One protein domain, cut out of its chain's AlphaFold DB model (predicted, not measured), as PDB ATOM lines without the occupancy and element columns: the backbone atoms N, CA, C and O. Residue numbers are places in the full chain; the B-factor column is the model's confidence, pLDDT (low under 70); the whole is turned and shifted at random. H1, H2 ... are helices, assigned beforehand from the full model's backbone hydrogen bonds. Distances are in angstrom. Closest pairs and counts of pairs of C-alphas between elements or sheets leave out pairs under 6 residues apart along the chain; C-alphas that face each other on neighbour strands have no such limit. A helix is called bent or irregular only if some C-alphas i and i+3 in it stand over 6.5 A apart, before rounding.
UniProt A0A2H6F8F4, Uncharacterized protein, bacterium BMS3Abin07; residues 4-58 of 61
ATOM      1  N   GLU A   4     -36.364 -39.510  16.960       64.31
ATOM      2  CA  GLU A   4     -36.048 -38.096  17.201       64.31
ATOM      3  C   GLU A   4     -35.377 -37.837  18.557       64.31
ATOM      4  O   GLU A   4     -34.466 -37.019  18.635       64.31
ATOM      5  N   LYS A   5     -35.763 -38.561  19.621       64.31
ATOM      6  CA  LYS A   5     -35.164 -38.377  20.956       64.31
ATOM      7  C   LYS A   5     -33.699 -38.818  20.988       64.31
ATOM      8  O   LYS A   5     -32.864 -38.087  21.503       64.31
ATOM      9  N   LYS A   6     -33.386 -39.952  20.349       69.44
ATOM     10  CA  LYS A   6     -31.999 -40.426  20.192       69.44
ATOM     11  C   LYS A   6     -31.165 -39.467  19.344       69.44
ATOM     12  O   LYS A   6     -30.063 -39.114  19.735       69.44
ATOM     13  N   SER A   7     -31.727 -38.979  18.236       77.06
ATOM     14  CA  SER A   7     -31.036 -38.015  17.374       77.06
ATOM     15  C   SER A   7     -30.677 -36.719  18.106       77.06
ATOM     16  O   SER A   7     -29.632 -36.142  17.821       77.06
ATOM     17  N   MET A   8     -31.523 -36.248  19.028       85.25
ATOM     18  CA  MET A   8     -31.244 -35.035  19.801       85.25
ATOM     19  C   MET A   8     -30.171 -35.267  20.874       85.25
ATOM     20  O   MET A   8     -29.289 -34.431  21.049       85.25
ATOM     21  N   GLU A   9     -30.207 -36.415  21.556       86.56
ATOM     22  CA  GLU A   9     -29.161 -36.821  22.508       86.56
ATOM     23  C   GLU A   9     -27.790 -36.931  21.826       86.56
ATOM     24  O   GLU A   9     -26.792 -36.434  22.352       86.56
ATOM     25  N   ASP A  10     -27.749 -37.501  20.621       87.19
ATOM     26  CA  ASP A  10     -26.521 -37.614  19.833       87.19
ATOM     27  C   ASP A  10     -25.978 -36.233  19.430       87.19
ATOM     28  O   ASP A  10     -24.778 -35.977  19.559       87.19
ATOM     29  N   ILE A  11     -26.852 -35.308  19.012       89.44
ATOM     30  CA  ILE A  11     -26.468 -33.920  18.706       89.44
ATOM     31  C   ILE A  11     -25.893 -33.229  19.945       89.44
ATOM     32  O   ILE A  11     -24.834 -32.604  19.853       89.44
ATOM     33  N   HIS A  12     -26.547 -33.356  21.103       90.19
ATOM     34  CA  HIS A  12     -26.055 -32.768  22.351       90.19
ATOM     35  C   HIS A  12     -24.675 -33.306  22.722       90.19
ATOM     36  O   HIS A  12     -23.777 -32.524  23.031       90.19
ATOM     37  N   ARG A  13     -24.469 -34.622  22.614       92.50
ATOM     38  CA  ARG A  13     -23.183 -35.253  22.918       92.50
ATOM     39  C   ARG A  13     -22.070 -34.787  21.980       92.50
ATOM     40  O   ARG A  13     -20.947 -34.540  22.424       92.50
ATOM     41  N   ILE A  14     -22.370 -34.656  20.687       90.19
ATOM     42  CA  ILE A  14     -21.426 -34.119  19.699       90.19
ATOM     43  C   ILE A  14     -21.072 -32.674  20.055       90.19
ATOM     44  O   ILE A  14     -19.891 -32.325  20.081       90.19
ATOM     45  N   MET A  15     -22.070 -31.848  20.372       87.44
ATOM     46  CA  MET A  15     -21.861 -30.439  20.698       87.44
ATOM     47  C   MET A  15     -21.030 -30.261  21.973       87.44
ATOM     48  O   MET A  15     -20.093 -29.467  21.982       87.44
ATOM     49  N   GLU A  16     -21.315 -31.038  23.017       91.69
ATOM     50  CA  GLU A  16     -20.552 -31.039  24.269       91.69
ATOM     51  C   GLU A  16     -19.101 -31.478  24.040       91.69
ATOM     52  O   GLU A  16     -18.164 -30.833  24.507       91.69
ATOM     53  N   THR A  17     -18.891 -32.523  23.234       89.25
ATOM     54  CA  THR A  17     -17.541 -32.992  22.888       89.25
ATOM     55  C   THR A  17     -16.755 -31.921  22.130       89.25
ATOM     56  O   THR A  17     -15.582 -31.683  22.426       89.25
ATOM     57  N   LEU A  18     -17.390 -31.251  21.163       85.94
ATOM     58  CA  LEU A  18     -16.771 -30.163  20.402       85.94
ATOM     59  C   LEU A  18     -16.465 -28.951  21.287       85.94
ATOM     60  O   LEU A  18     -15.407 -28.341  21.126       85.94
ATOM     61  N   HIS A  19     -17.362 -28.624  22.219       86.62
ATOM     62  CA  HIS A  19     -17.165 -27.551  23.186       86.62
ATOM     63  C   HIS A  19     -15.966 -27.843  24.090       86.62
ATOM     64  O   HIS A  19     -15.022 -27.062  24.111       86.62
ATOM     65  N   ASN A  20     -15.946 -29.005  24.745       88.00
ATOM     66  CA  ASN A  20     -14.868 -29.391  25.660       88.00
ATOM     67  C   ASN A  20     -13.517 -29.487  24.946       88.00
ATOM     68  O   ASN A  20     -12.489 -29.099  25.496       88.00
ATOM     69  N   LYS A  21     -13.507 -29.951  23.689       84.44
ATOM     70  CA  LYS A  21     -12.288 -29.955  22.875       84.44
ATOM     71  C   LYS A  21     -11.761 -28.537  22.647       84.44
ATOM     72  O   LYS A  21     -10.556 -28.342  22.699       84.44
ATOM     73  N   ARG A  22     -12.644 -27.568  22.384       80.69
ATOM     74  CA  ARG A  22     -12.266 -26.166  22.135       80.69
ATOM     75  C   ARG A  22     -11.893 -25.413  23.409       80.69
ATOM     76  O   ARG A  22     -11.007 -24.575  23.336       80.69
ATOM     77  N   ASP A  23     -12.527 -25.727  24.534       84.88
ATOM     78  CA  ASP A  23     -12.259 -25.103  25.836       84.88
ATOM     79  C   ASP A  23     -10.839 -25.413  26.343       84.88
ATOM     80  O   ASP A  23     -10.163 -24.562  26.915       84.88
ATOM     81  N   CYS A  24     -10.332 -26.612  26.037       82.69
ATOM     82  CA  CYS A  24      -8.975 -27.032  26.393       82.69
ATOM     83  C   CYS A  24      -7.880 -26.569  25.410       82.69
ATOM     84  O   CYS A  24      -6.723 -26.945  25.595       82.69
ATOM     85  N   MET A  25      -8.212 -25.821  24.351       85.38
ATOM     86  CA  MET A  25      -7.242 -25.393  23.335       85.38
ATOM     87  C   MET A  25      -6.840 -23.932  23.525       85.38
ATOM     88  O   MET A  25      -7.681 -23.047  23.672       85.38
ATOM     89  N   SER A  26      -5.540 -23.663  23.419       86.19
ATOM     90  CA  SER A  26      -5.038 -22.295  23.279       86.19
ATOM     91  C   SER A  26      -5.524 -21.651  21.976       86.19
ATOM     92  O   SER A  26      -5.898 -22.318  21.004       86.19
ATOM     93  N   THR A  27      -5.482 -20.320  21.919       82.19
ATOM     94  CA  THR A  27      -5.899 -19.592  20.714       82.19
ATOM     95  C   THR A  27      -5.002 -19.935  19.519       82.19
ATOM     96  O   THR A  27      -5.480 -20.077  18.391       82.19
ATOM     97  N   GLU A  28      -3.708 -20.145  19.759       83.25
ATOM     98  CA  GLU A  28      -2.724 -20.592  18.774       83.25
ATOM     99  C   GLU A  28      -3.072 -21.976  18.215       83.25
ATOM    100  O   GLU A  28      -3.007 -22.193  17.001       83.25
ATOM    101  N   GLU A  29      -3.484 -22.902  19.084       85.88
ATOM    102  CA  GLU A  29      -3.921 -24.241  18.694       85.88
ATOM    103  C   GLU A  29      -5.190 -24.206  17.850       85.88
ATOM    104  O   GLU A  29      -5.255 -24.891  16.828       85.88
ATOM    105  N   ILE A  30      -6.161 -23.368  18.219       84.44
ATOM    106  CA  ILE A  30      -7.393 -23.174  17.443       84.44
ATOM    107  C   ILE A  30      -7.061 -22.624  16.052       84.44
ATOM    108  O   ILE A  30      -7.584 -23.108  15.047       84.44
ATOM    109  N   ILE A  31      -6.172 -21.632  15.966       84.50
ATOM    110  CA  ILE A  31      -5.748 -21.055  14.684       84.50
ATOM    111  C   ILE A  31      -5.037 -22.103  13.819       84.50
ATOM    112  O   ILE A  31      -5.259 -22.141  12.606       84.50
ATOM    113  N   ARG A  32      -4.189 -22.945  14.418       86.81
ATOM    114  CA  ARG A  32      -3.492 -24.027  13.712       86.81
ATOM    115  C   ARG A  32      -4.473 -25.068  13.170       86.81
ATOM    116  O   ARG A  32      -4.418 -25.352  11.977       86.81
ATOM    117  N   ASP A  33      -5.407 -25.540  13.992       86.88
ATOM    118  CA  ASP A  33      -6.439 -26.512  13.596       86.88
ATOM    119  C   ASP A  33      -7.302 -25.980  12.433       86.88
ATOM    120  O   ASP A  33      -7.513 -26.665  11.430       86.88
ATOM    121  N   ILE A  34      -7.698 -24.699  12.486       85.69
ATOM    122  CA  ILE A  34      -8.437 -24.036  11.397       85.69
ATOM    123  C   ILE A  34      -7.614 -23.987  10.099       85.69
ATOM    124  O   ILE A  34      -8.161 -24.198   9.013       85.69
ATOM    125  N   LYS A  35      -6.313 -23.682  10.178       86.38
ATOM    126  CA  LYS A  35      -5.430 -23.633   8.999       86.38
ATOM    127  C   LYS A  35      -5.243 -25.013   8.377       86.38
ATOM    128  O   LYS A  35      -5.375 -25.139   7.163       86.38
ATOM    129  N   GLU A  36      -4.981 -26.031   9.189       90.06
ATOM    130  CA  GLU A  36      -4.810 -27.408   8.715       90.06
ATOM    131  C   GLU A  36      -6.090 -27.938   8.056       90.06
ATOM    132  O   GLU A  36      -6.041 -28.485   6.950       90.06
ATOM    133  N   GLY A  37      -7.250 -27.694   8.674       88.62
ATOM    134  CA  GLY A  37      -8.546 -28.047   8.093       88.62
ATOM    135  C   GLY A  37      -8.814 -27.340   6.761       88.62
ATOM    136  O   GLY A  37      -9.284 -27.967   5.811       88.62
ATOM    137  N   ALA A  38      -8.467 -26.054   6.657       87.19
ATOM    138  CA  ALA A  38      -8.621 -25.284   5.427       87.19
ATOM    139  C   ALA A  38      -7.750 -25.827   4.278       87.19
ATOM    140  O   ALA A  38      -8.248 -25.996   3.163       87.19
ATOM    141  N   GLU A  39      -6.481 -26.149   4.544       89.00
ATOM    142  CA  GLU A  39      -5.589 -26.745   3.538       89.00
ATOM    143  C   GLU A  39      -6.068 -28.132   3.101       89.00
ATOM    144  O   GLU A  39      -6.045 -28.452   1.909       89.00
ATOM    145  N   LYS A  40      -6.582 -28.936   4.039       92.69
ATOM    146  CA  LYS A  40      -7.160 -30.240   3.714       92.69
ATOM    147  C   LYS A  40      -8.375 -30.110   2.793       92.69
ATOM    148  O   LYS A  40      -8.415 -30.768   1.760       92.69
ATOM    149  N   VAL A  41      -9.322 -29.220   3.099       89.62
ATOM    150  CA  VAL A  41     -10.505 -28.984   2.245       89.62
ATOM    151  C   VAL A  41     -10.101 -28.482   0.860       89.62
ATOM    152  O   VAL A  41     -10.629 -28.948  -0.149       89.62
ATOM    153  N   LYS A  42      -9.133 -27.563   0.793       90.06
ATOM    154  CA  LYS A  42      -8.585 -27.085  -0.479       90.06
ATOM    155  C   LYS A  42      -8.016 -28.233  -1.310       90.06
ATOM    156  O   LYS A  42      -8.270 -28.278  -2.511       90.06
ATOM    157  N   LYS A  43      -7.283 -29.161  -0.688       91.75
ATOM    158  CA  LYS A  43      -6.697 -30.327  -1.357       91.75
ATOM    159  C   LYS A  43      -7.753 -31.341  -1.800       91.75
ATOM    160  O   LYS A  43      -7.729 -31.764  -2.950       91.75
ATOM    161  N   ASP A  44      -8.667 -31.707  -0.906       95.00
ATOM    162  CA  ASP A  44      -9.642 -32.780  -1.131       95.00
ATOM    163  C   ASP A  44     -10.693 -32.388  -2.179       95.00
ATOM    164  O   ASP A  44     -11.144 -33.229  -2.954       95.00
ATOM    165  N   TYR A  45     -11.056 -31.103  -2.235       92.19
ATOM    166  CA  TYR A  45     -12.116 -30.605  -3.115       92.19
ATOM    167  C   TYR A  45     -11.613 -29.691  -4.241       92.19
ATOM    168  O   TYR A  45     -12.417 -29.222  -5.042       92.19
ATOM    169  N   ASN A  46     -10.303 -29.429  -4.320       90.81
ATOM    170  CA  ASN A  46      -9.685 -28.507  -5.282       90.81
ATOM    171  C   ASN A  46     -10.367 -27.122  -5.317       90.81
ATOM    172  O   ASN A  46     -10.614 -26.546  -6.379       90.81
ATOM    173  N   VAL A  47     -10.715 -26.597  -4.139       87.31
ATOM    174  CA  VAL A  47     -11.435 -25.325  -3.989       87.31
ATOM    175  C   VAL A  47     -10.538 -24.224  -3.448       87.31
ATOM    176  O   VAL A  47      -9.704 -24.442  -2.573       87.31
ATOM    177  N   ASN A  48     -10.769 -22.995  -3.899       82.62
ATOM    178  CA  ASN A  48     -10.148 -21.820  -3.300       82.62
ATOM    179  C   ASN A  48     -11.044 -21.272  -2.190       82.62
ATOM    180  O   ASN A  48     -12.104 -20.704  -2.449       82.62
ATOM    181  N   LEU A  49     -10.608 -21.431  -0.940       79.31
ATOM    182  CA  LEU A  49     -11.296 -20.849   0.206       79.31
ATOM    183  C   LEU A  49     -11.097 -19.328   0.215       79.31
ATOM    184  O   LEU A  49      -9.980 -18.828   0.057       79.31
ATOM    185  N   ARG A  50     -12.186 -18.573   0.405       78.31
ATOM    186  CA  ARG A  50     -12.116 -17.113   0.537       78.31
ATOM    187  C   ARG A  50     -11.292 -16.769   1.784       78.31
ATOM    188  O   ARG A  50     -11.427 -17.421   2.816       78.31
ATOM    189  N   LYS A  51     -10.417 -15.768   1.648       66.44
ATOM    190  CA  LYS A  51      -9.406 -15.350   2.635       66.44
ATOM    191  C   LYS A  51      -9.953 -15.388   4.072       66.44
ATOM    192  O   LYS A  51     -10.999 -14.801   4.342       66.44
ATOM    193  N   GLN A  52      -9.230 -16.073   4.965       63.50
ATOM    194  CA  GLN A  52      -9.587 -16.222   6.379       63.50
ATOM    195  C   GLN A  52      -9.829 -14.859   7.040       63.50
ATOM    196  O   GLN A  52      -9.097 -13.896   6.788       63.50
ATOM    197  N   ALA A  53     -10.831 -14.807   7.925       58.97
ATOM    198  CA  ALA A  53     -10.996 -13.722   8.884       58.97
ATOM    199  C   ALA A  53      -9.653 -13.443   9.584       58.97
ATOM    200  O   ALA A  53      -8.866 -14.365   9.796       58.97
ATOM    201  N   HIS A  54      -9.364 -12.186   9.927       58.44
ATOM    202  CA  HIS A  54      -8.141 -11.809  10.645       58.44
ATOM    203  C   HIS A  54      -8.142 -12.377  12.078       58.44
ATOM    204  O   HIS A  54      -8.317 -11.645  13.047       58.44
ATOM    205  N   LEU A  55      -7.921 -13.686  12.218       58.75
ATOM    206  CA  LEU A  55      -7.870 -14.397  13.497       58.75
ATOM    207  C   LEU A  55      -6.699 -13.908  14.365       58.75
ATOM    208  O   LEU A  55      -6.805 -13.872  15.582       58.75
ATOM    209  N   ALA A  56      -5.626 -13.412  13.738       53.78
ATOM    210  CA  ALA A  56      -4.482 -12.814  14.426       53.78
ATOM    211  C   ALA A  56      -4.826 -11.542  15.230       53.78
ATOM    212  O   ALA A  56      -4.137 -11.235  16.193       53.78
ATOM    213  N   LYS A  57      -5.892 -10.802  14.876       53.88
ATOM    214  CA  LYS A  57      -6.292  -9.583  15.607       53.88
ATOM    215  C   LYS A  57      -6.996  -9.869  16.939       53.88
ATOM    216  O   LYS A  57      -7.128  -8.955  17.744       53.88
ATOM    217  N   LEU A  58      -7.464 -11.101  17.154       52.72
ATOM    218  CA  LEU A  58      -8.196 -11.504  18.361       52.72
ATOM    219  C   LEU A  58      -7.276 -11.958  19.503       52.72
ATOM    220  O   LEU A  58      -7.723 -11.977  20.639       52.72
TER     221      LEU A  58
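AT A GLANCE: This is residues 4 to 58 of the 61 residues of an uncharacterized protein of bacterium BMS3Abin07 (UniProt A0A2H6F8F4). Two long helices, H1 and H2, meet near their ends as a wide-open V, and after H2 the backbone folds back beside it through residues 46 to 54 to a very short helix, H3, close to the corner. Most of H1, residues 4 to 20, sticks out as a free arm, while the body without it, 38 residues, holds H2, the returning stretch and H3 together with the last residues of H1, 21 to 23, and the link after them. The printed part has 55 residues with three named helices in the order H1, H2, H3 and no named strand, and the class is all helix. The whole is only just loose, close to extended, with a radius of gyration of the C-alphas of 14.9 A, and its outline is flat, spanning 39 by 28 by 14 A.

HOW THE PARTS SIT: H1, residues 4 to 23, touches no helix, and its residues 4 to 20 stand free. A tight link of 3 residues leads to H2, residues 27 to 45. H1 and H2 are close but not clearly touching, with 1 pair of C-alphas within 8 A, those of Arg 22 and Ile 30, 7.4 A apart. Their lines stand at a steep tilt of 58 degrees, and they run opposite ways. A short link of 9 residues joins H2 to H3, residues 55 to 58. H2 and H3 are close but not clearly touching; their closest C-alphas, those of Ile 31 and Leu 55, are 7.1 A apart. H1 and H3 are apart. In H1 and H2 every O i to N i+4 pair is within hydrogen-bond range; H3, with 4 residues, is too short for such a pair, and its 1 pair of O i to N i+3 is within range.

IN THESE COORDINATES: H1 begins with C-alpha 4 at (-36.048, -38.096, 17.201) and measures 28.4 A from first to last C-alpha over its 20 residues. H2 has 19 residues and runs 27.0 A from C-alpha 27 at (-5.899, -19.592, 20.714) to C-alpha 45 at (-12.116, -30.605, -3.115). H3 ends with C-alpha 58 at (-8.196, -11.504, 18.361). No helix is bent.

THE WHOLE: The two C-alphas farthest apart are those of Glu 4 and Lys 57, at 41.2 A. Without the free residues 4 to 20, the body of 38 residues spans 31 by 22 by 10 A. The printed part has no cut, and no link is long. The mean pLDDT of the printed part is 81.6; the model's confidence is low, under 70, at residues 4 to 6 and 51 to 58, and H3 has a mean of 55.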